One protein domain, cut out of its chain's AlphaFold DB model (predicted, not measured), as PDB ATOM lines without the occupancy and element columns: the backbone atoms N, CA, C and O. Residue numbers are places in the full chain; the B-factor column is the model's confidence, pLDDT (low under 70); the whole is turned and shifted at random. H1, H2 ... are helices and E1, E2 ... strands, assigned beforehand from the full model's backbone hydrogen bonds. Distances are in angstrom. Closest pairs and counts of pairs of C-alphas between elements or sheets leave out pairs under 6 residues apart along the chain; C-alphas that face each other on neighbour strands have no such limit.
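This is residues 56 to 138 and 200 to 273 of the 289 residues of the protein "CUE domain-containing protein" of Euryarchaeota archaeon (UniProt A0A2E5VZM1). A strongly twisted sheet of five strands has two helices, H2 and H4, packed on it, H2 near the middle of the whole. H3 crosses H2 on the side away from the sheet, and H1 packs on H2 and H3, clear of the strands. The 157 printed residues include four named helices, then five named strands in one branched, mixed sheet; the class is mixed, helices and strands. The whole is compact, with a radius of gyration of the C-alphas of 14.8 A and spans of 43 by 37 by 27 A.

H1, residues 61 to 70, touches H2, residues 102 to 114, at a shallow tilt of 30 degrees, the same way; their closest C-alphas, Ala 66 and Leu 111, are 6.9 A apart. H3, residues 123 to 138, touches H2 about perpendicular, at 85 degrees, with closest C-alphas His 105 and Gly 130 at 3.8 A. With residues 137 to 138 alone H3 touches H4, residues 201 to 213; the closest C-alphas, Ile 137 and Phe 207, are 6.2 A apart. E1, residues 218 to 226, forms an antiparallel hairpin with E2, residues 229 to 236, with N 224 and O 231 within hydrogen-bond range at 2.8 A. On the other side of E1 is the parallel E3, residues 244 to 252, with N 221 and O 247 at 2.8 A. Antiparallel to E3 are E4, residues 261 to 264, with N 250 and O 263 at 2.8 A, and E5, residues 269 to 271, with N 246 and O 269 at 2.8 A. H2 is on the sheet over E3, at a height of 8.7 A, and H4 is on it over E1, at 9.5 A. Every O i to N i+4 pair is within hydrogen-bond range in H2, H3 and H4, and 5 of 6 are in H1.

H1 begins at C-alpha 61 (1.319, -11.102, -34.305), and E5 ends at C-alpha 271 (-15.239, 7.022, -46.820). H3 is 22.9 A long, E1 25.7 A and E3 25.2 A.

Residues 139 to 199 are not printed, with 12.2 A between C-alphas 138 and 200. The link from H1 to H2 is long, 31 residues. Confidence is under 70 in 29 residues, among them 70 to 84.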
ATOM      1  N   LEU A  56     -11.119 -14.840 -32.272       93.38
ATOM      2  CA  LEU A  56      -9.855 -14.415 -32.873       93.38
ATOM      3  C   LEU A  56      -8.747 -15.451 -32.614       93.38
ATOM      4  O   LEU A  56      -8.706 -16.011 -31.517       93.38
ATOM      5  N   PRO A  57      -7.803 -15.645 -33.554       93.00
ATOM      6  CA  PRO A  57      -6.585 -16.405 -33.297       93.00
ATOM      7  C   PRO A  57      -5.808 -15.849 -32.095       93.00
ATOM      8  O   PRO A  57      -5.559 -14.642 -31.994       93.00
ATOM      9  N   GLU A  58      -5.405 -16.732 -31.183       88.38
ATOM     10  CA  GLU A  58      -4.572 -16.384 -30.031       88.38
ATOM     11  C   GLU A  58      -3.082 -16.385 -30.395       88.38
ATOM     12  O   GLU A  58      -2.652 -17.099 -31.297       88.38
ATOM     13  N   ASN A  59      -2.273 -15.600 -29.670       81.81
ATOM     14  CA  ASN A  59      -0.814 -15.517 -29.849       81.81
ATOM     15  C   ASN A  59      -0.371 -15.217 -31.296       81.81
ATOM     16  O   ASN A  59       0.680 -15.676 -31.743       81.81
ATOM     17  N   ASN A  60      -1.177 -14.449 -32.031       88.06
ATOM     18  CA  ASN A  60      -0.912 -14.100 -33.417       88.06
ATOM     19  C   ASN A  60      -0.443 -12.642 -33.539       88.06
ATOM     20  O   ASN A  60      -1.146 -11.711 -33.133       88.06
ATOM     21  N   MET A  61       0.719 -12.431 -34.163       85.31
ATOM     22  CA  MET A  61       1.319 -11.102 -34.305       85.31
ATOM     23  C   MET A  61       0.422 -10.111 -35.065       85.31
ATOM     24  O   MET A  61       0.445  -8.918 -34.762       85.31
ATOM     25  N   ILE A  62      -0.378 -10.571 -36.032       89.31
ATOM     26  CA  ILE A  62      -1.288  -9.713 -36.806       89.31
ATOM     27  C   ILE A  62      -2.408  -9.181 -35.907       89.31
ATOM     28  O   ILE A  62      -2.719  -7.988 -35.940       89.31
ATOM     29  N   ILE A  63      -2.952 -10.037 -35.041       89.62
ATOM     30  CA  ILE A  63      -3.961  -9.651 -34.049       89.62
ATOM     31  C   ILE A  63      -3.364  -8.687 -33.017       89.62
ATOM     32  O   ILE A  63      -3.976  -7.668 -32.697       89.62
ATOM     33  N   ASP A  64      -2.150  -8.945 -32.534       85.94
ATOM     34  CA  ASP A  64      -1.467  -8.050 -31.591       85.94
ATOM     35  C   ASP A  64      -1.132  -6.690 -32.219       85.94
ATOM     36  O   ASP A  64      -1.256  -5.635 -31.581       85.94
ATOM     37  N   LEU A  65      -0.761  -6.686 -33.501       84.25
ATOM     38  CA  LEU A  65      -0.534  -5.470 -34.267       84.25
ATOM     39  C   LEU A  65      -1.820  -4.649 -34.396       84.25
ATOM     40  O   LEU A  65      -1.792  -3.445 -34.133       84.25
ATOM     41  N   ALA A  66      -2.943  -5.285 -34.729       85.88
ATOM     42  CA  ALA A  66      -4.242  -4.626 -34.804       85.88
ATOM     43  C   ALA A  66      -4.696  -4.083 -33.443       85.88
ATOM     44  O   ALA A  66      -5.071  -2.918 -33.345       85.88
ATOM     45  N   LYS A  67      -4.542  -4.842 -32.353       83.75
ATOM     46  CA  LYS A  67      -4.815  -4.351 -30.988       83.75
ATOM     47  C   LYS A  67      -3.995  -3.104 -30.637       83.75
ATOM     48  O   LYS A  67      -4.494  -2.214 -29.950       83.75
ATOM     49  N   SER A  68      -2.762  -2.993 -31.144       76.69
ATOM     50  CA  SER A  68      -1.925  -1.805 -30.928       76.69
ATOM     51  C   SER A  68      -2.449  -0.537 -31.618       76.69
ATOM     52  O   SER A  68      -2.133   0.562 -31.164       76.69
ATOM     53  N   TYR A  69      -3.290  -0.664 -32.653       72.00
ATOM     54  CA  TYR A  69      -3.970   0.468 -33.291       72.00
ATOM     55  C   TYR A  69      -4.903   1.199 -32.325       72.00
ATOM     56  O   TYR A  69      -4.856   2.423 -32.223       72.00
ATOM     57  N   ASN A  70      -5.708   0.445 -31.570       60.84
ATOM     58  CA  ASN A  70      -6.701   1.001 -30.647       60.84
ATOM     59  C   ASN A  70      -6.058   1.815 -29.515       60.84
ATOM     60  O   ASN A  70      -6.672   2.733 -28.978       60.84
ATOM     61  N   ALA A  71      -4.789   1.547 -29.201       52.94
ATOM     62  CA  ALA A  71      -4.014   2.345 -28.255       52.94
ATOM     63  C   ALA A  71      -3.552   3.709 -28.822       52.94
ATOM     64  O   ALA A  71      -3.114   4.566 -28.057       52.94
ATOM     65  N   GLN A  72      -3.635   3.933 -30.141       54.91
ATOM     66  CA  GLN A  72      -3.111   5.120 -30.837       54.91
ATOM     67  C   GLN A  72      -4.184   6.118 -31.321       54.91
ATOM     68  O   GLN A  72      -3.831   7.111 -31.961       54.91
ATOM     69  N   VAL A  73      -5.470   5.913 -30.995       48.72
ATOM     70  CA  VAL A  73      -6.671   6.588 -31.568       48.72
ATOM     71  C   VAL A  73      -6.762   8.121 -31.343       48.72
ATOM     72  O   VAL A  73      -7.764   8.749 -31.659       48.72
ATOM     73  N   ASN A  74      -5.695   8.791 -30.902       42.91
ATOM     74  CA  ASN A  74      -5.648  10.255 -30.778       42.91
ATOM     75  C   ASN A  74      -4.874  10.983 -31.887       42.91
ATOM     76  O   ASN A  74      -4.871  12.212 -31.896       42.91
ATOM     77  N   ASN A  75      -4.253  10.279 -32.839       44.44
ATOM     78  CA  ASN A  75      -3.569  10.922 -33.960       44.44
ATOM     79  C   ASN A  75      -4.228  10.534 -35.284       44.44
ATOM     80  O   ASN A  75      -4.186   9.379 -35.699       44.44
ATOM     81  N   SER A  76      -4.807  11.521 -35.973       51.78
ATOM     82  CA  SER A  76      -5.206  11.399 -37.376       51.78
ATOM     83  C   SER A  76      -4.043  10.807 -38.175       51.78
ATOM     84  O   SER A  76      -2.999  11.456 -38.267       51.78
ATOM     85  N   ASN A  77      -4.192   9.593 -38.718       56.38
ATOM     86  CA  ASN A  77      -3.151   8.987 -39.545       56.38
ATOM     87  C   ASN A  77      -2.952   9.889 -40.781       56.38
ATOM     88  O   ASN A  77      -3.857   9.975 -41.616       56.38
ATOM     89  N   PRO A  78      -1.809  10.591 -40.906       50.09
ATOM     90  CA  PRO A  78      -1.620  11.631 -41.917       50.09
ATOM     91  C   PRO A  78      -1.565  11.072 -43.345       50.09
ATOM     92  O   PRO A  78      -1.550  11.841 -44.306       50.09
ATOM     93  N   LEU A  79      -1.501   9.747 -43.492       55.41
ATOM     94  CA  LEU A  79      -1.350   9.074 -44.773       55.41
ATOM     95  C   LEU A  79      -2.698   8.708 -45.414       55.41
ATOM     96  O   LEU A  79      -2.777   8.642 -46.641       55.41
ATOM     97  N   ILE A  80      -3.767   8.543 -44.626       64.62
ATOM     98  CA  ILE A  80      -5.096   8.226 -45.161       64.62
ATOM     99  C   ILE A  80      -5.744   9.510 -45.680       64.62
ATOM    100  O   ILE A  80      -5.946  10.478 -44.943       64.62
ATOM    101  N   ARG A  81      -6.086   9.530 -46.972       62.34
ATOM    102  CA  ARG A  81      -6.712  10.707 -47.580       62.34
ATOM    103  C   ARG A  81      -8.126  10.913 -47.039       62.34
ATOM    104  O   ARG A  81      -8.895   9.968 -46.868       62.34
ATOM    105  N   LEU A  82      -8.482  12.178 -46.825       56.09
ATOM    106  CA  LEU A  82      -9.856  12.579 -46.544       56.09
ATOM    107  C   LEU A  82     -10.658  12.583 -47.853       56.09
ATOM    108  O   LEU A  82     -10.259  13.246 -48.815       56.09
ATOM    109  N   ASN A  83     -11.804  11.901 -47.835       61.06
ATOM    110  CA  ASN A  83     -12.695  11.615 -48.962       61.06
ATOM    111  C   ASN A  83     -12.195  10.506 -49.890       61.06
ATOM    112  O   ASN A  83     -11.040  10.499 -50.336       61.06
ATOM    113  N   ASP A  84     -13.125   9.614 -50.215       61.47
ATOM    114  CA  ASP A  84     -12.911   8.511 -51.134       61.47
ATOM    115  C   ASP A  84     -12.479   9.022 -52.514       61.47
ATOM    116  O   ASP A  84     -13.135   9.863 -53.134       61.47
ATOM    117  N   ASN A  85     -11.327   8.533 -52.965       70.25
ATOM    118  CA  ASN A  85     -10.780   8.831 -54.275       70.25
ATOM    119  C   ASN A  85     -10.503   7.520 -54.994       70.25
ATOM    120  O   ASN A  85      -9.569   6.801 -54.639       70.25
ATOM    121  N   TYR A  86     -11.260   7.261 -56.057       83.50
ATOM    122  CA  TYR A  86     -11.001   6.114 -56.912       83.50
ATOM    123  C   TYR A  86      -9.580   6.160 -57.497       83.50
ATOM    124  O   TYR A  86      -9.117   7.227 -57.935       83.50
ATOM    125  N   PRO A  87      -8.877   5.015 -57.541       86.50
ATOM    126  CA  PRO A  87      -7.577   4.943 -58.173       86.50
ATOM    127  C   PRO A  87      -7.698   5.174 -59.681       86.50
ATOM    128  O   PRO A  87      -8.741   4.993 -60.308       86.50
ATOM    129  N   ASN A  88      -6.586   5.561 -60.296       87.00
ATOM    130  CA  ASN A  88      -6.460   5.639 -61.744       87.00
ATOM    131  C   ASN A  88      -5.223   4.858 -62.193       87.00
ATOM    132  O   ASN A  88      -4.429   4.391 -61.381       87.00
ATOM    133  N   THR A  89      -5.016   4.738 -63.504       84.56
ATOM    134  CA  THR A  89      -3.910   3.946 -64.069       84.56
ATOM    135  C   THR A  89      -2.507   4.459 -63.719       84.56
ATOM    136  O   THR A  89      -1.530   3.824 -64.102       84.56
ATOM    137  N   ARG A  90      -2.382   5.623 -63.067       85.88
ATOM    138  CA  ARG A  90      -1.118   6.199 -62.582       85.88
ATOM    139  C   ARG A  90      -0.966   6.096 -61.061       85.88
ATOM    140  O   ARG A  90       0.048   6.554 -60.539       85.88
ATOM    141  N   THR A  91      -1.954   5.555 -60.347       88.25
ATOM    142  CA  THR A  91      -1.842   5.313 -58.906       88.25
ATOM    143  C   THR A  91      -0.686   4.348 -58.656       88.25
ATOM    144  O   THR A  91      -0.627   3.275 -59.248       88.25
ATOM    145  N   ALA A  92       0.256   4.751 -57.804       88.38
ATOM    146  CA  ALA A  92       1.415   3.934 -57.467       88.38
ATOM    147  C   ALA A  92       1.017   2.737 -56.592       88.38
ATOM    148  O   ALA A  92       0.103   2.848 -55.778       88.38
ATOM    149  N   THR A  93       1.749   1.633 -56.705       88.88
ATOM    150  CA  THR A  93       1.606   0.454 -55.842       88.88
ATOM    151  C   THR A  93       2.628   0.473 -54.701       88.88
ATOM    152  O   THR A  93       3.649   1.178 -54.741       88.88
ATOM    153  N   PHE A  94       2.338  -0.261 -53.631       86.94
ATOM    154  CA  PHE A  94       3.361  -0.704 -52.685       86.94
ATOM    155  C   PHE A  94       4.209  -1.824 -53.311       86.94
ATOM    156  O   PHE A  94       3.761  -2.453 -54.269       86.94
ATOM    157  N   PRO A  95       5.433  -2.075 -52.805       84.50
ATOM    158  CA  PRO A  95       6.189  -3.259 -53.196       84.50
ATOM    159  C   PRO A  95       5.337  -4.517 -53.000       84.50
ATOM    160  O   PRO A  95       4.759  -4.685 -51.932       84.50
ATOM    161  N   SER A  96       5.259  -5.368 -54.019       84.56
ATOM    162  CA  SER A  96       4.488  -6.612 -54.015       84.56
ATOM    163  C   SER A  96       5.423  -7.823 -54.040       84.56
ATOM    164  O   SER A  96       6.517  -7.777 -54.615       84.56
ATOM    165  N   ILE A  97       5.001  -8.920 -53.413       88.75
ATOM    166  CA  ILE A  97       5.606 -10.241 -53.628       88.75
ATOM    167  C   ILE A  97       4.911 -10.939 -54.801       88.75
ATOM    168  O   ILE A  97       3.742 -10.689 -55.076       88.75
ATOM    169  N   LYS A  98       5.639 -11.804 -55.512       84.81
ATOM    170  CA  LYS A  98       5.161 -12.496 -56.725       84.81
ATOM    171  C   LYS A  98       5.009 -13.999 -56.503       84.81
ATOM    172  O   LYS A  98       5.503 -14.803 -57.286       84.81
ATOM    173  N   ASP A  99       4.396 -14.361 -55.386       86.31
ATOM    174  CA  ASP A  99       3.995 -15.731 -55.075       86.31
ATOM    175  C   ASP A  99       2.527 -15.755 -54.617       86.31
ATOM    176  O   ASP A  99       1.849 -14.720 -54.618       86.31
ATOM    177  N   GLY A 100       2.026 -16.935 -54.242       86.06
ATOM    178  CA  GLY A 100       0.636 -17.120 -53.817       86.06
ATOM    179  C   GLY A 100       0.209 -16.238 -52.637       86.06
ATOM    180  O   GLY A 100      -0.979 -15.975 -52.481       86.06
ATOM    181  N   ASN A 101       1.148 -15.718 -51.839       91.62
ATOM    182  CA  ASN A 101       0.854 -14.887 -50.669       91.62
ATOM    183  C   ASN A 101       0.678 -13.396 -51.003       91.62
ATOM    184  O   ASN A 101       0.497 -12.599 -50.087       91.62
ATOM    185  N   CYS A 102       0.741 -12.986 -52.276       92.19
ATOM    186  CA  CYS A 102       0.661 -11.572 -52.673       92.19
ATOM    187  C   CYS A 102      -0.555 -10.822 -52.097       92.19
ATOM    188  O   CYS A 102      -0.423  -9.679 -51.660       92.19
ATOM    189  N   LEU A 103      -1.716 -11.477 -52.012       93.69
ATOM    190  CA  LEU A 103      -2.924 -10.889 -51.432       93.69
ATOM    191  C   LEU A 103      -2.847 -10.765 -49.898       93.69
ATOM    192  O   LEU A 103      -3.109  -9.692 -49.359       93.69
ATOM    193  N   ALA A 104      -2.411 -11.814 -49.190       94.69
ATOM    194  CA  ALA A 104      -2.180 -11.746 -47.741       94.69
ATOM    195  C   ALA A 104      -1.145 -10.671 -47.385       94.69
ATOM    196  O   ALA A 104      -1.323  -9.899 -46.446       94.69
ATOM    197  N   HIS A 105      -0.088 -10.562 -48.186       94.50
ATOM    198  CA  HIS A 105       0.913  -9.516 -48.041       94.50
ATOM    199  C   HIS A 105       0.310  -8.114 -48.201       94.50
ATOM    200  O   HIS A 105       0.558  -7.250 -47.362       94.50
ATOM    201  N   ALA A 106      -0.544  -7.891 -49.206       94.06
ATOM    202  CA  ALA A 106      -1.258  -6.624 -49.383       94.06
ATOM    203  C   ALA A 106      -2.167  -6.271 -48.184       94.06
ATOM    204  O   ALA A 106      -2.236  -5.103 -47.779       94.06
ATOM    205  N   MET A 107      -2.815  -7.265 -47.568       95.06
ATOM    206  CA  MET A 107      -3.585  -7.088 -46.329       95.06
ATOM    207  C   MET A 107      -2.683  -6.747 -45.129       95.06
ATOM    208  O   MET A 107      -2.969  -5.820 -44.369       95.06
ATOM    209  N   GLY A 108      -1.530  -7.405 -44.997       92.06
ATOM    210  CA  GLY A 108      -0.532  -7.068 -43.977       92.06
ATOM    211  C   GLY A 108       0.015  -5.644 -44.124       92.06
ATOM    212  O   GLY A 108       0.118  -4.905 -43.143       92.06
ATOM    213  N   LEU A 109       0.308  -5.221 -45.358       90.25
ATOM    214  CA  LEU A 109       0.729  -3.852 -45.671       90.25
ATOM    215  C   LEU A 109      -0.340  -2.824 -45.296       90.25
ATOM    216  O   LEU A 109      -0.002  -1.748 -44.805       90.25
ATOM    217  N   THR A 110      -1.615  -3.162 -45.495       89.75
ATOM    218  CA  THR A 110      -2.753  -2.335 -45.083       89.75
ATOM    219  C   THR A 110      -2.726  -2.091 -43.579       89.75
ATOM    220  O   THR A 110      -2.752  -0.940 -43.140       89.75
ATOM    221  N   LEU A 111      -2.579  -3.150 -42.781       86.62
ATOM    222  CA  LEU A 111      -2.506  -3.015 -41.331       86.62
ATOM    223  C   LEU A 111      -1.272  -2.215 -40.895       86.62
ATOM    224  O   LEU A 111      -1.408  -1.265 -40.128       86.62
ATOM    225  N   ALA A 112      -0.088  -2.530 -41.434       83.25
ATOM    226  CA  ALA A 112       1.150  -1.799 -41.151       83.25
ATOM    227  C   ALA A 112       1.022  -0.293 -41.457       83.25
ATOM    228  O   ALA A 112       1.505   0.548 -40.694       83.25
ATOM    229  N   TYR A 113       0.321   0.044 -42.542       79.81
ATOM    230  CA  TYR A 113       0.033   1.415 -42.949       79.81
ATOM    231  C   TYR A 113      -0.926   2.132 -41.986       79.81
ATOM    232  O   TYR A 113      -0.691   3.292 -41.636       79.81
ATOM    233  N   ILE A 114      -1.980   1.454 -41.519       79.12
ATOM    234  CA  ILE A 114      -2.964   2.008 -40.573       79.12
ATOM    235  C   ILE A 114      -2.332   2.280 -39.203       79.12
ATOM    236  O   ILE A 114      -2.546   3.348 -38.631       79.12
ATOM    237  N   VAL A 115      -1.523   1.345 -38.699       75.50
ATOM    238  CA  VAL A 115      -0.897   1.407 -37.362       75.50
ATOM    239  C   VAL A 115       0.404   2.211 -37.318       75.50
ATOM    240  O   VAL A 115       1.084   2.235 -36.292       75.50
ATOM    241  N   ASN A 116       0.772   2.843 -38.441       69.31
ATOM    242  CA  ASN A 116       1.979   3.652 -38.606       69.31
ATOM    243  C   ASN A 116       3.262   2.943 -38.116       69.31
ATOM    244  O   ASN A 116       4.183   3.578 -37.592       69.31
ATOM    245  N   LYS A 117       3.327   1.613 -38.260       69.56
ATOM    246  CA  LYS A 117       4.551   0.847 -38.004       69.56
ATOM    247  C   LYS A 117       5.365   0.725 -39.285       69.56
ATOM    248  O   LYS A 117       4.864   0.876 -40.397       69.56
ATOM    249  N   LYS A 118       6.664   0.480 -39.108       65.56
ATOM    250  CA  LYS A 118       7.618   0.346 -40.207       65.56
ATOM    251  C   LYS A 118       7.144  -0.742 -41.176       65.56
ATOM    252  O   LYS A 118       6.994  -1.896 -40.790       65.56
ATOM    253  N   ILE A 119       6.923  -0.346 -42.426       65.69
ATOM    254  CA  ILE A 119       6.610  -1.255 -43.528       65.69
ATOM    255  C   ILE A 119       7.844  -2.143 -43.778       65.69
ATOM    256  O   ILE A 119       8.949  -1.596 -43.818       65.69
ATOM    257  N   PRO A 120       7.695  -3.467 -43.967       71.75
ATOM    258  CA  PRO A 120       8.785  -4.340 -44.402       71.75
ATOM    259  C   PRO A 120       9.555  -3.770 -45.599       71.75
ATOM    260  O   PRO A 120       8.957  -3.270 -46.556       71.75
ATOM    261  N   HIS A 121      10.886  -3.833 -45.578       73.50
ATOM    262  CA  HIS A 121      11.716  -3.249 -46.642       73.50
ATOM    263  C   HIS A 121      12.498  -4.294 -47.430       73.50
ATOM    264  O   HIS A 121      12.857  -4.051 -48.582       73.50
ATOM    265  N   THR A 122      12.757  -5.453 -46.835       85.62
ATOM    266  CA  THR A 122      13.473  -6.546 -47.487       85.62
ATOM    267  C   THR A 122      12.505  -7.547 -48.109       85.62
ATOM    268  O   THR A 122      11.360  -7.689 -47.685       85.62
ATOM    269  N   VAL A 123      12.963  -8.283 -49.122       86.00
ATOM    270  CA  VAL A 123      12.160  -9.345 -49.751       86.00
ATOM    271  C   VAL A 123      11.773 -10.428 -48.736       86.00
ATOM    272  O   VAL A 123      10.661 -10.938 -48.803       86.00
ATOM    273  N   ALA A 124      12.667 -10.757 -47.798       88.44
ATOM    274  CA  ALA A 124      12.417 -11.758 -46.763       88.44
ATOM    275  C   ALA A 124      11.290 -11.323 -45.814       88.44
ATOM    276  O   ALA A 124      10.311 -12.049 -45.689       88.44
ATOM    277  N   GLU A 125      11.365 -10.107 -45.260       88.88
ATOM    278  CA  GLU A 125      10.319  -9.568 -44.372       88.88
ATOM    279  C   GLU A 125       8.957  -9.467 -45.087       88.88
ATOM    280  O   GLU A 125       7.912  -9.690 -44.486       88.88
ATOM    281  N   ASN A 126       8.941  -9.133 -46.386       89.25
ATOM    282  CA  ASN A 126       7.691  -9.075 -47.152       89.25
ATOM    283  C   ASN A 126       7.061 -10.468 -47.345       89.25
ATOM    284  O   ASN A 126       5.840 -10.597 -47.296       89.25
ATOM    285  N   LYS A 127       7.878 -11.509 -47.551       91.50
ATOM    286  CA  LYS A 127       7.390 -12.893 -47.652       91.50
ATOM    287  C   LYS A 127       6.876 -13.416 -46.316       91.50
ATOM    288  O   LYS A 127       5.805 -14.013 -46.289       91.50
ATOM    289  N   GLU A 128       7.616 -13.162 -45.241       91.44
ATOM    290  CA  GLU A 128       7.236 -13.531 -43.874       91.44
ATOM    291  C   GLU A 128       5.883 -12.913 -43.503       91.44
ATOM    292  O   GLU A 128       4.955 -13.643 -43.168       91.44
ATOM    293  N   LEU A 129       5.706 -11.607 -43.740       91.38
ATOM    294  CA  LEU A 129       4.425 -10.932 -43.512       91.38
ATOM    295  C   LEU A 129       3.269 -11.584 -44.290       91.38
ATOM    296  O   LEU A 129       2.176 -11.758 -43.754       91.38
ATOM    297  N   GLY A 130       3.483 -11.937 -45.562       93.06
ATOM    298  CA  GLY A 130       2.463 -12.614 -46.366       93.06
ATOM    299  C   GLY A 130       2.066 -13.979 -45.794       93.06
ATOM    300  O   GLY A 130       0.882 -14.305 -45.751       93.06
ATOM    301  N   GLN A 131       3.041 -14.756 -45.319       93.12
ATOM    302  CA  GLN A 131       2.807 -16.068 -44.711       93.12
ATOM    303  C   GLN A 131       2.073 -15.958 -43.372       93.12
ATOM    304  O   GLN A 131       1.113 -16.688 -43.141       93.12
ATOM    305  N   GLU A 132       2.475 -15.023 -42.513       93.25
ATOM    306  CA  GLU A 132       1.855 -14.815 -41.202       93.25
ATOM    307  C   GLU A 132       0.403 -14.349 -41.312       93.25
ATOM    308  O   GLU A 132      -0.461 -14.828 -40.577       93.25
ATOM    309  N   VAL A 133       0.110 -13.443 -42.253       95.44
ATOM    310  CA  VAL A 133      -1.266 -12.994 -42.503       95.44
ATOM    311  C   VAL A 133      -2.116 -14.134 -43.049       95.44
ATOM    312  O   VAL A 133      -3.237 -14.320 -42.581       95.44
ATOM    313  N   ARG A 134      -1.593 -14.932 -43.988       95.50
ATOM    314  CA  ARG A 134      -2.301 -16.114 -44.494       95.50
ATOM    315  C   ARG A 134      -2.612 -17.102 -43.371       95.50
ATOM    316  O   ARG A 134      -3.756 -17.521 -43.246       95.50
ATOM    317  N   ALA A 135      -1.620 -17.435 -42.546       94.88
ATOM    318  CA  ALA A 135      -1.807 -18.333 -41.411       94.88
ATOM    319  C   ALA A 135      -2.866 -17.791 -40.438       94.88
ATOM    320  O   ALA A 135      -3.779 -18.517 -40.066       94.88
ATOM    321  N   CYS A 136      -2.816 -16.493 -40.117       96.81
ATOM    322  CA  CYS A 136      -3.815 -15.835 -39.275       96.81
ATOM    323  C   CYS A 136      -5.240 -15.956 -39.838       96.81
ATOM    324  O   CYS A 136      -6.171 -16.272 -39.099       96.81
ATOM    325  N   ILE A 137      -5.410 -15.730 -41.145       97.00
ATOM    326  CA  ILE A 137      -6.704 -15.863 -41.824       97.00
ATOM    327  C   ILE A 137      -7.202 -17.310 -41.757       97.00
ATOM    328  O   ILE A 137      -8.355 -17.543 -41.405       97.00
ATOM    329  N   TYR A 138      -6.339 -18.285 -42.041       95.75
ATOM    330  CA  TYR A 138      -6.711 -19.699 -41.984       95.75
ATOM    331  C   TYR A 138      -7.073 -20.146 -40.565       95.75
ATOM    332  O   TYR A 138      -8.068 -20.846 -40.390       95.75
ATOM    333  N   THR A 200      -8.885 -15.474 -52.035       83.31
ATOM    334  CA  THR A 200     -10.056 -14.976 -52.754       83.31
ATOM    335  C   THR A 200     -10.898 -14.084 -51.831       83.31
ATOM    336  O   THR A 200     -10.442 -13.632 -50.774       83.31
ATOM    337  N   THR A 201     -12.140 -13.810 -52.228       88.19
ATOM    338  CA  THR A 201     -13.113 -13.004 -51.488       88.19
ATOM    339  C   THR A 201     -13.344 -13.504 -50.055       88.19
ATOM    340  O   THR A 201     -13.454 -12.673 -49.153       88.19
ATOM    341  N   SER A 202     -13.360 -14.821 -49.799       91.56
ATOM    342  CA  SER A 202     -13.557 -15.374 -48.444       91.56
ATOM    343  C   SER A 202     -12.450 -14.954 -47.483       91.56
ATOM    344  O   SER A 202     -12.723 -14.546 -46.354       91.56
ATOM    345  N   GLU A 203     -11.198 -14.977 -47.932       94.69
ATOM    346  CA  GLU A 203     -10.050 -14.612 -47.103       94.69
ATOM    347  C   GLU A 203      -9.965 -13.098 -46.880       94.69
ATOM    348  O   GLU A 203      -9.605 -12.652 -45.788       94.69
ATOM    349  N   VAL A 204     -10.339 -12.297 -47.886       94.88
ATOM    350  CA  VAL A 204     -10.464 -10.838 -47.732       94.88
ATOM    351  C   VAL A 204     -11.557 -10.505 -46.715       94.88
ATOM    352  O   VAL A 204     -11.347  -9.654 -45.845       94.88
ATOM    353  N   LEU A 205     -12.703 -11.191 -46.779       94.75
ATOM    354  CA  LEU A 205     -13.792 -11.024 -45.822       94.75
ATOM    355  C   LEU A 205     -13.356 -11.422 -44.407       94.75
ATOM    356  O   LEU A 205     -13.604 -10.665 -43.473       94.75
ATOM    357  N   ALA A 206     -12.661 -12.553 -44.249       96.25
ATOM    358  CA  ALA A 206     -12.155 -13.026 -42.957       96.25
ATOM    359  C   ALA A 206     -11.209 -12.006 -42.320       96.25
ATOM    360  O   ALA A 206     -11.336 -11.666 -41.142       96.25
ATOM    361  N   PHE A 207     -10.297 -11.450 -43.120       96.56
ATOM    362  CA  PHE A 207      -9.419 -10.386 -42.658       96.56
ATOM    363  C   PHE A 207     -10.196  -9.136 -42.233       96.56
ATOM    364  O   PHE A 207      -9.935  -8.589 -41.161       96.56
ATOM    365  N   CYS A 208     -11.174  -8.697 -43.028       94.31
ATOM    366  CA  CYS A 208     -12.022  -7.565 -42.661       94.31
ATOM    367  C   CYS A 208     -12.793  -7.830 -41.367       94.31
ATOM    368  O   CYS A 208     -12.822  -6.964 -40.500       94.31
ATOM    369  N   GLU A 209     -13.361  -9.020 -41.191       94.31
ATOM    370  CA  GLU A 209     -14.126  -9.370 -39.997       94.31
ATOM    371  C   GLU A 209     -13.274  -9.321 -38.727       94.31
ATOM    372  O   GLU A 209     -13.684  -8.712 -37.737       94.31
ATOM    373  N   MET A 210     -12.047  -9.857 -38.777       94.19
ATOM    374  CA  MET A 210     -11.086  -9.722 -37.680       94.19
ATOM    375  C   MET A 210     -10.836  -8.251 -37.329       94.19
ATOM    376  O   MET A 210     -10.873  -7.868 -36.157       94.19
ATOM    377  N   MET A 211     -10.600  -7.409 -38.338       91.81
ATOM    378  CA  MET A 211     -10.341  -5.982 -38.142       91.81
ATOM    379  C   MET A 211     -11.561  -5.249 -37.568       91.81
ATOM    380  O   MET A 211     -11.419  -4.471 -36.624       91.81
ATOM    381  N   HIS A 212     -12.765  -5.537 -38.064       89.25
ATOM    382  CA  HIS A 212     -14.018  -4.920 -37.612       89.25
ATOM    383  C   HIS A 212     -14.376  -5.324 -36.187       89.25
ATOM    384  O   HIS A 212     -14.797  -4.471 -35.405       89.25
ATOM    385  N   HIS A 213     -14.132  -6.583 -35.816       88.06
ATOM    386  CA  HIS A 213     -14.255  -7.046 -34.434       88.06
ATOM    387  C   HIS A 213     -13.344  -6.250 -33.484       88.06
ATOM    388  O   HIS A 213     -13.691  -6.008 -32.332       88.06
ATOM    389  N   MET A 214     -12.198  -5.780 -33.982       84.81
ATOM    390  CA  MET A 214     -11.270  -4.908 -33.261       84.81
ATOM    391  C   MET A 214     -11.531  -3.407 -33.489       84.81
ATOM    392  O   MET A 214     -10.663  -2.598 -33.175       84.81
ATOM    393  N   HIS A 215     -12.702  -3.013 -34.002       82.69
ATOM    394  CA  HIS A 215     -13.090  -1.622 -34.301       82.69
ATOM    395  C   HIS A 215     -12.241  -0.907 -35.370       82.69
ATOM    396  O   HIS A 215     -12.231   0.322 -35.450       82.69
ATOM    397  N   ILE A 216     -11.559  -1.665 -36.229       84.75
ATOM    398  CA  ILE A 216     -10.849  -1.153 -37.404       84.75
ATOM    399  C   ILE A 216     -11.718  -1.417 -38.637       84.75
ATOM    400  O   ILE A 216     -11.624  -2.457 -39.287       84.75
ATOM    401  N   TYR A 217     -12.598  -0.470 -38.949       86.50
ATOM    402  CA  TYR A 217     -13.561  -0.608 -40.041       86.50
ATOM    403  C   TYR A 217     -12.889  -0.380 -41.397       86.50
ATOM    404  O   TYR A 217     -12.715   0.758 -41.834       86.50
ATOM    405  N   ILE A 218     -12.488  -1.465 -42.059       88.94
ATOM    406  CA  ILE A 218     -11.832  -1.442 -43.372       88.94
ATOM    407  C   ILE A 218     -12.698  -2.049 -44.476       88.94
ATOM    408  O   ILE A 218     -13.509  -2.936 -44.222       88.94
ATOM    409  N   VAL A 219     -12.493  -1.591 -45.706       91.06
ATOM    410  CA  VAL A 219     -13.091  -2.152 -46.921       91.06
ATOM    411  C   VAL A 219     -12.017  -2.233 -48.000       91.06
ATOM    412  O   VAL A 219     -11.243  -1.292 -48.175       91.06
ATOM    413  N   PHE A 220     -11.986  -3.327 -48.752       93.31
ATOM    414  CA  PHE A 220     -11.153  -3.487 -49.936       93.31
ATOM    415  C   PHE A 220     -11.973  -3.318 -51.206       93.31
ATOM    416  O   PHE A 220     -13.066  -3.858 -51.326       93.31
ATOM    417  N   ARG A 221     -11.426  -2.602 -52.186       92.38
ATOM    418  CA  ARG A 221     -11.933  -2.591 -53.560       92.38
ATOM    419  C   ARG A 221     -10.910  -3.236 -54.466       92.38
ATOM    420  O   ARG A 221      -9.776  -2.762 -54.544       92.38
ATOM    421  N   THR A 222     -11.314  -4.267 -55.187       91.50
ATOM    422  CA  THR A 222     -10.441  -4.918 -56.161       91.50
ATOM    423  C   THR A 222     -10.637  -4.264 -57.521       91.50
ATOM    424  O   THR A 222     -11.754  -4.124 -58.014       91.50
ATOM    425  N   TRP A 223      -9.541  -3.864 -58.150       92.38
ATOM    426  CA  TRP A 223      -9.503  -3.230 -59.460       92.38
ATOM    427  C   TRP A 223      -8.718  -4.095 -60.425       92.38
ATOM    428  O   TRP A 223      -7.658  -4.612 -60.088       92.38
ATOM    429  N   ARG A 224      -9.168  -4.166 -61.673       89.12
ATOM    430  CA  ARG A 224      -8.416  -4.769 -62.768       89.12
ATOM    431  C   ARG A 224      -8.088  -3.736 -63.821       89.12
ATOM    432  O   ARG A 224      -8.920  -2.909 -64.202       89.12
ATOM    433  N   ARG A 225      -6.873  -3.808 -64.353       84.62
ATOM    434  CA  ARG A 225      -6.508  -3.014 -65.523       84.62
ATOM    435  C   ARG A 225      -7.055  -3.666 -66.789       84.62
ATOM    436  O   ARG A 225      -6.588  -4.723 -67.201       84.62
ATOM    437  N   VAL A 226      -7.976  -2.977 -67.453       82.12
ATOM    438  CA  VAL A 226      -8.493  -3.353 -68.771       82.12
ATOM    439  C   VAL A 226      -8.087  -2.267 -69.762       82.12
ATOM    440  O   VAL A 226      -8.598  -1.143 -69.747       82.12
ATOM    441  N   LYS A 227      -7.114  -2.584 -70.625       80.81
ATOM    442  CA  LYS A 227      -6.479  -1.628 -71.550       80.81
ATOM    443  C   LYS A 227      -5.888  -0.420 -70.787       80.81
ATOM    444  O   LYS A 227      -4.948  -0.561 -70.002       80.81
ATOM    445  N   ASN A 228      -6.456   0.767 -71.004       81.31
ATOM    446  CA  ASN A 228      -6.035   2.036 -70.400       81.31
ATOM    447  C   ASN A 228      -7.008   2.523 -69.314       81.31
ATOM    448  O   ASN A 228      -7.072   3.722 -69.045       81.31
ATOM    449  N   ARG A 229      -7.798   1.622 -68.721       83.75
ATOM    450  CA  ARG A 229      -8.744   1.944 -67.647       83.75
ATOM    451  C   ARG A 229      -8.601   0.952 -66.497       83.75
ATOM    452  O   ARG A 229      -8.183  -0.186 -66.707       83.75
ATOM    453  N   LEU A 230      -8.938   1.413 -65.297       88.38
ATOM    454  CA  LEU A 230      -9.195   0.538 -64.160       88.38
ATOM    455  C   LEU A 230     -10.695   0.266 -64.108       88.38
ATOM    456  O   LEU A 230     -11.495   1.197 -64.197       88.38
ATOM    457  N   GLN A 231     -11.049  -1.006 -64.009       89.81
ATOM    458  CA  GLN A 231     -12.404  -1.477 -63.786       89.81
ATOM    459  C   GLN A 231     -12.461  -2.049 -62.375       89.81
ATOM    460  O   GLN A 231     -11.644  -2.906 -62.042       89.81
ATOM    461  N   GLN A 232     -13.383  -1.559 -61.551       91.12
ATOM    462  CA  GLN A 232     -13.647  -2.169 -60.252       91.12
ATOM    463  C   GLN A 232     -14.306  -3.528 -60.495       91.12
ATOM    464  O   GLN A 232     -15.239  -3.609 -61.294       91.12
ATOM    465  N   LEU A 233     -13.782  -4.568 -59.858       86.25
ATOM    466  CA  LEU A 233     -14.342  -5.914 -59.889       86.25
ATOM    467  C   LEU A 233     -15.310  -6.110 -58.724       86.25
ATOM    468  O   LEU A 233     -16.453  -6.476 -58.941       86.25
ATOM    469  N   GLU A 234     -14.873  -5.793 -57.507       87.19
ATOM    470  CA  GLU A 234     -15.625  -6.092 -56.283       87.19
ATOM    471  C   GLU A 234     -15.310  -5.084 -55.166       87.19
ATOM    472  O   GLU A 234     -14.377  -4.272 -55.257       87.19
ATOM    473  N   THR A 235     -16.114  -5.120 -54.106       89.88
ATOM    474  CA  THR A 235     -15.903  -4.395 -52.849       89.88
ATOM    475  C   THR A 235     -16.222  -5.320 -51.680       89.88
ATOM    476  O   THR A 235     -17.316  -5.870 -51.631       89.88
ATOM    477  N   VAL A 236     -15.279  -5.490 -50.751       90.81
ATOM    478  CA  VAL A 236     -15.357  -6.479 -49.667       90.81
ATOM    479  C   VAL A 236     -14.931  -5.853 -48.330       90.81
ATOM    480  O   VAL A 236     -13.806  -5.362 -48.233       90.81
ATOM    481  N   PRO A 237     -15.772  -5.889 -47.284       88.06
ATOM    482  CA  PRO A 237     -17.209  -6.167 -47.341       88.06
ATOM    483  C   PRO A 237     -17.969  -5.050 -48.079       88.06
ATOM    484  O   PRO A 237     -17.575  -3.879 -48.035       88.06
ATOM    485  N   ASN A 238     -19.078  -5.394 -48.735       79.56
ATOM    486  CA  ASN A 238     -19.977  -4.422 -49.360       79.56
ATOM    487  C   ASN A 238     -20.899  -3.794 -48.298       79.56
ATOM    488  O   ASN A 238     -22.043  -4.200 -48.122       79.56
ATOM    489  N   LEU A 239     -20.375  -2.833 -47.534       72.50
ATOM    490  CA  LEU A 239     -21.111  -2.202 -46.435       72.50
ATOM    491  C   LEU A 239     -21.830  -0.921 -46.863       72.50
ATOM    492  O   LEU A 239     -21.270  -0.063 -47.553       72.50
ATOM    493  N   GLN A 240     -23.055  -0.751 -46.359       64.19
ATOM    494  CA  GLN A 240     -23.786   0.517 -46.396       64.19
ATOM    495  C   GLN A 240     -23.552   1.320 -45.107       64.19
ATOM    496  O   GLN A 240     -23.634   0.770 -44.010       64.19
ATOM    497  N   GLY A 241     -23.291   2.626 -45.221       62.81
ATOM    498  CA  GLY A 241     -22.897   3.462 -44.080       62.81
ATOM    499  C   GLY A 241     -21.713   4.395 -44.355       62.81
ATOM    500  O   GLY A 241     -21.393   4.688 -45.505       62.81
ATOM    501  N   ASP A 242     -21.085   4.870 -43.279       65.75
ATOM    502  CA  ASP A 242     -19.950   5.799 -43.276       65.75
ATOM    503  C   ASP A 242     -18.897   5.377 -42.249       65.75
ATOM    504  O   ASP A 242     -19.190   4.616 -41.329       65.75
ATOM    505  N   GLY A 243     -17.693   5.951 -42.345       72.62
ATOM    506  CA  GLY A 243     -16.671   5.853 -41.302       72.62
ATOM    507  C   GLY A 243     -15.661   4.728 -41.503       72.62
ATOM    508  O   GLY A 243     -14.918   4.409 -40.577       72.62
ATOM    509  N   TYR A 244     -15.603   4.147 -42.702       83.12
ATOM    510  CA  TYR A 244     -14.653   3.090 -43.044       83.12
ATOM    511  C   TYR A 244     -13.431   3.610 -43.803       83.12
ATOM    512  O   TYR A 244     -13.468   4.623 -44.513       83.12
ATOM    513  N   ILE A 245     -12.334   2.873 -43.665       85.94
ATOM    514  CA  ILE A 245     -11.095   3.075 -44.401       85.94
ATOM    515  C   ILE A 245     -11.117   2.167 -45.628       85.94
ATOM    516  O   ILE A 245     -11.186   0.947 -45.516       85.94
ATOM    517  N   VAL A 246     -11.039   2.768 -46.806       88.31
ATOM    518  CA  VAL A 246     -11.054   2.067 -48.083       88.31
ATOM    519  C   VAL A 246      -9.627   1.861 -48.572       88.31
ATOM    520  O   VAL A 246      -8.869   2.825 -48.712       88.31
ATOM    521  N   PHE A 247      -9.285   0.612 -48.873       91.94
ATOM    522  CA  PHE A 247      -8.041   0.199 -49.509       91.94
ATOM    523  C   PHE A 247      -8.324  -0.351 -50.900       91.94
ATOM    524  O   PHE A 247      -9.294  -1.067 -51.118       91.94
ATOM    525  N   ASP A 248      -7.466  -0.019 -51.856       93.31
ATOM    526  CA  ASP A 248      -7.620  -0.479 -53.231       93.31
ATOM    527  C   ASP A 248      -6.561  -1.533 -53.548       93.31
ATOM    528  O   ASP A 248      -5.361  -1.299 -53.383       93.31
ATOM    529  N   LEU A 249      -7.007  -2.684 -54.038       94.06
ATOM    530  CA  LEU A 249      -6.167  -3.761 -54.537       94.06
ATOM    531  C   LEU A 249      -6.173  -3.719 -56.060       94.06
ATOM    532  O   LEU A 249      -7.226  -3.607 -56.682       94.06
ATOM    533  N   LEU A 250      -5.007  -3.821 -56.682       92.75
ATOM    534  CA  LEU A 250      -4.887  -4.054 -58.112       92.75
ATOM    535  C   LEU A 250      -4.681  -5.550 -58.344       92.75
ATOM    536  O   LEU A 250      -3.649  -6.090 -57.961       92.75
ATOM    537  N   HIS A 251      -5.637  -6.192 -59.007       89.75
ATOM    538  CA  HIS A 251      -5.483  -7.540 -59.526       89.75
ATOM    539  C   HIS A 251      -4.919  -7.481 -60.952       89.75
ATOM    540  O   HIS A 251      -5.492  -6.873 -61.868       89.75
ATOM    541  N   SER A 252      -3.752  -8.088 -61.129       84.25
ATOM    542  CA  SER A 252      -2.999  -8.137 -62.380       84.25
ATOM    543  C   SER A 252      -2.790  -9.584 -62.826       84.25
ATOM    544  O   SER A 252      -2.922 -10.504 -62.029       84.25
ATOM    545  N   GLY A 253      -2.479  -9.782 -64.109       76.06
ATOM    546  CA  GLY A 253      -2.305 -11.114 -64.689       76.06
ATOM    547  C   GLY A 253      -3.578 -11.716 -65.286       76.06
ATOM    548  O   GLY A 253      -4.630 -11.069 -65.403       76.06
ATOM    549  N   VAL A 254      -3.440 -12.960 -65.743       71.19
ATOM    550  CA  VAL A 254      -4.547 -13.783 -66.242       71.19
ATOM    551  C   VAL A 254      -5.167 -14.503 -65.046       71.19
ATOM    552  O   VAL A 254      -4.422 -15.002 -64.203       71.19
ATOM    553  N   LEU A 255      -6.503 -14.515 -64.970       65.50
ATOM    554  CA  LEU A 255      -7.221 -15.259 -63.928       65.50
ATOM    555  C   LEU A 255      -6.791 -16.728 -63.976       65.50
ATOM    556  O   LEU A 255      -6.467 -17.226 -65.055       65.50
ATOM    557  N   ASP A 256      -6.715 -17.363 -62.812       60.22
ATOM    558  CA  ASP A 256      -6.398 -18.792 -62.673       60.22
ATOM    559  C   ASP A 256      -5.040 -19.199 -63.271       60.22
ATOM    560  O   ASP A 256      -4.793 -20.347 -63.633       60.22
ATOM    561  N   SER A 257      -4.115 -18.239 -63.366       67.50
ATOM    562  CA  SER A 257      -2.746 -18.469 -63.822       67.50
ATOM    563  C   SER A 257      -1.736 -18.137 -62.732       67.50
ATOM    564  O   SER A 257      -1.960 -17.270 -61.892       67.50
ATOM    565  N   ALA A 258      -0.540 -18.722 -62.821       69.69
ATOM    566  CA  ALA A 258       0.590 -18.362 -61.959       69.69
ATOM    567  C   ALA A 258       1.055 -16.894 -62.107       69.69
ATOM    568  O   ALA A 258       1.948 -16.460 -61.385       69.69
ATOM    569  N   GLN A 259       0.495 -16.145 -63.066       74.19
ATOM    570  CA  GLN A 259       0.753 -14.718 -63.262       74.19
ATOM    571  C   GLN A 259      -0.266 -13.824 -62.536       74.19
ATOM    572  O   GLN A 259      -0.111 -12.603 -62.581       74.19
ATOM    573  N   ALA A 260      -1.316 -14.399 -61.932       79.06
ATOM    574  CA  ALA A 260      -2.307 -13.670 -61.149       79.06
ATOM    575  C   ALA A 260      -1.668 -13.122 -59.867       79.06
ATOM    576  O   ALA A 260      -1.154 -13.879 -59.042       79.06
ATOM    577  N   HIS A 261      -1.684 -11.800 -59.697       87.81
ATOM    578  CA  HIS A 261      -1.077 -11.150 -58.538       87.81
ATOM    579  C   HIS A 261      -1.885  -9.951 -58.063       87.81
ATOM    580  O   HIS A 261      -2.371  -9.148 -58.868       87.81
ATOM    581  N   TYR A 262      -1.941  -9.801 -56.742       91.50
ATOM    582  CA  TYR A 262      -2.538  -8.662 -56.061       91.50
ATOM    583  C   TYR A 262      -1.467  -7.678 -55.595       91.50
ATOM    584  O   TYR A 262      -0.430  -8.065 -55.057       91.50
ATOM    585  N   GLU A 263      -1.741  -6.390 -55.775       92.00
ATOM    586  CA  GLU A 263      -0.880  -5.303 -55.311       92.00
ATOM    587  C   GLU A 263      -1.703  -4.257 -54.562       92.00
ATOM    588  O   GLU A 263      -2.740  -3.807 -55.050       92.00
ATOM    589  N   LEU A 264      -1.228  -3.811 -53.398       92.88
ATOM    590  CA  LEU A 264      -1.863  -2.703 -52.687       92.88
ATOM    591  C   LEU A 264      -1.571  -1.381 -53.408       92.88
ATOM    592  O   LEU A 264      -0.410  -1.030 -53.651       92.88
ATOM    593  N   LEU A 265      -2.612  -0.611 -53.712       91.38
ATOM    594  CA  LEU A 265      -2.493   0.720 -54.294       91.38
ATOM    595  C   LEU A 265      -2.332   1.788 -53.205       91.38
ATOM    596  O   LEU A 265      -2.956   1.759 -52.146       91.38
ATOM    597  N   LYS A 266      -1.523   2.808 -53.497       87.31
ATOM    598  CA  LYS A 266      -1.322   3.995 -52.651       87.31
ATOM    599  C   LYS A 266      -2.467   5.003 -52.817       87.31
ATOM    600  O   LYS A 266      -2.233   6.180 -53.104       87.31
ATOM    601  N   SER A 267      -3.703   4.532 -52.668       82.12
ATOM    602  CA  SER A 267      -4.944   5.320 -52.755       82.12
ATOM    603  C   SER A 267      -5.841   5.196 -51.522       82.12
ATOM    604  O   SER A 267      -6.959   5.701 -51.550       82.12
ATOM    605  N   GLY A 268      -5.328   4.609 -50.432       79.25
ATOM    606  CA  GLY A 268      -6.038   4.483 -49.159       79.25
ATOM    607  C   GLY A 268      -6.748   5.778 -48.747       79.25
ATOM    608  O   GLY A 268      -6.139   6.855 -48.696       79.25
ATOM    609  N   SER A 269      -8.047   5.682 -48.486       77.94
ATOM    610  CA  SER A 269      -8.906   6.839 -48.234       77.94
ATOM    611  C   SER A 269      -9.945   6.546 -47.159       77.94
ATOM    612  O   SER A 269     -10.226   5.397 -46.846       77.94
ATOM    613  N   THR A 270     -10.499   7.592 -46.556       75.50
ATOM    614  CA  THR A 270     -11.657   7.470 -45.664       75.50
ATOM    615  C   THR A 270     -12.933   7.720 -46.449       75.50
ATOM    616  O   THR A 270     -13.063   8.749 -47.124       75.50
ATOM    617  N   TYR A 271     -13.889   6.804 -46.333       67.88
ATOM    618  CA  TYR A 271     -15.239   7.022 -46.820       67.88
ATOM    619  C   TYR A 271     -16.082   7.646 -45.706       67.88
ATOM    620  O   TYR A 271     -16.416   7.009 -44.711       67.88
ATOM    621  N   ASN A 272     -16.417   8.920 -45.889       62.66
ATOM    622  CA  ASN A 272     -17.404   9.633 -45.092       62.66
ATOM    623  C   ASN A 272     -18.407  10.236 -46.076       62.66
ATOM    624  O   ASN A 272     -18.010  11.064 -46.904       62.66
ATOM    625  N   SER A 273     -19.689   9.882 -45.996       53.94
ATOM    626  CA  SER A 273     -20.747  10.589 -46.712       53.94
ATOM    627  C   SER A 273     -20.918  11.977 -46.091       53.94
ATOM    628  O   SER A 273     -21.784  12.255 -45.273       53.94
TER     629      SER A 273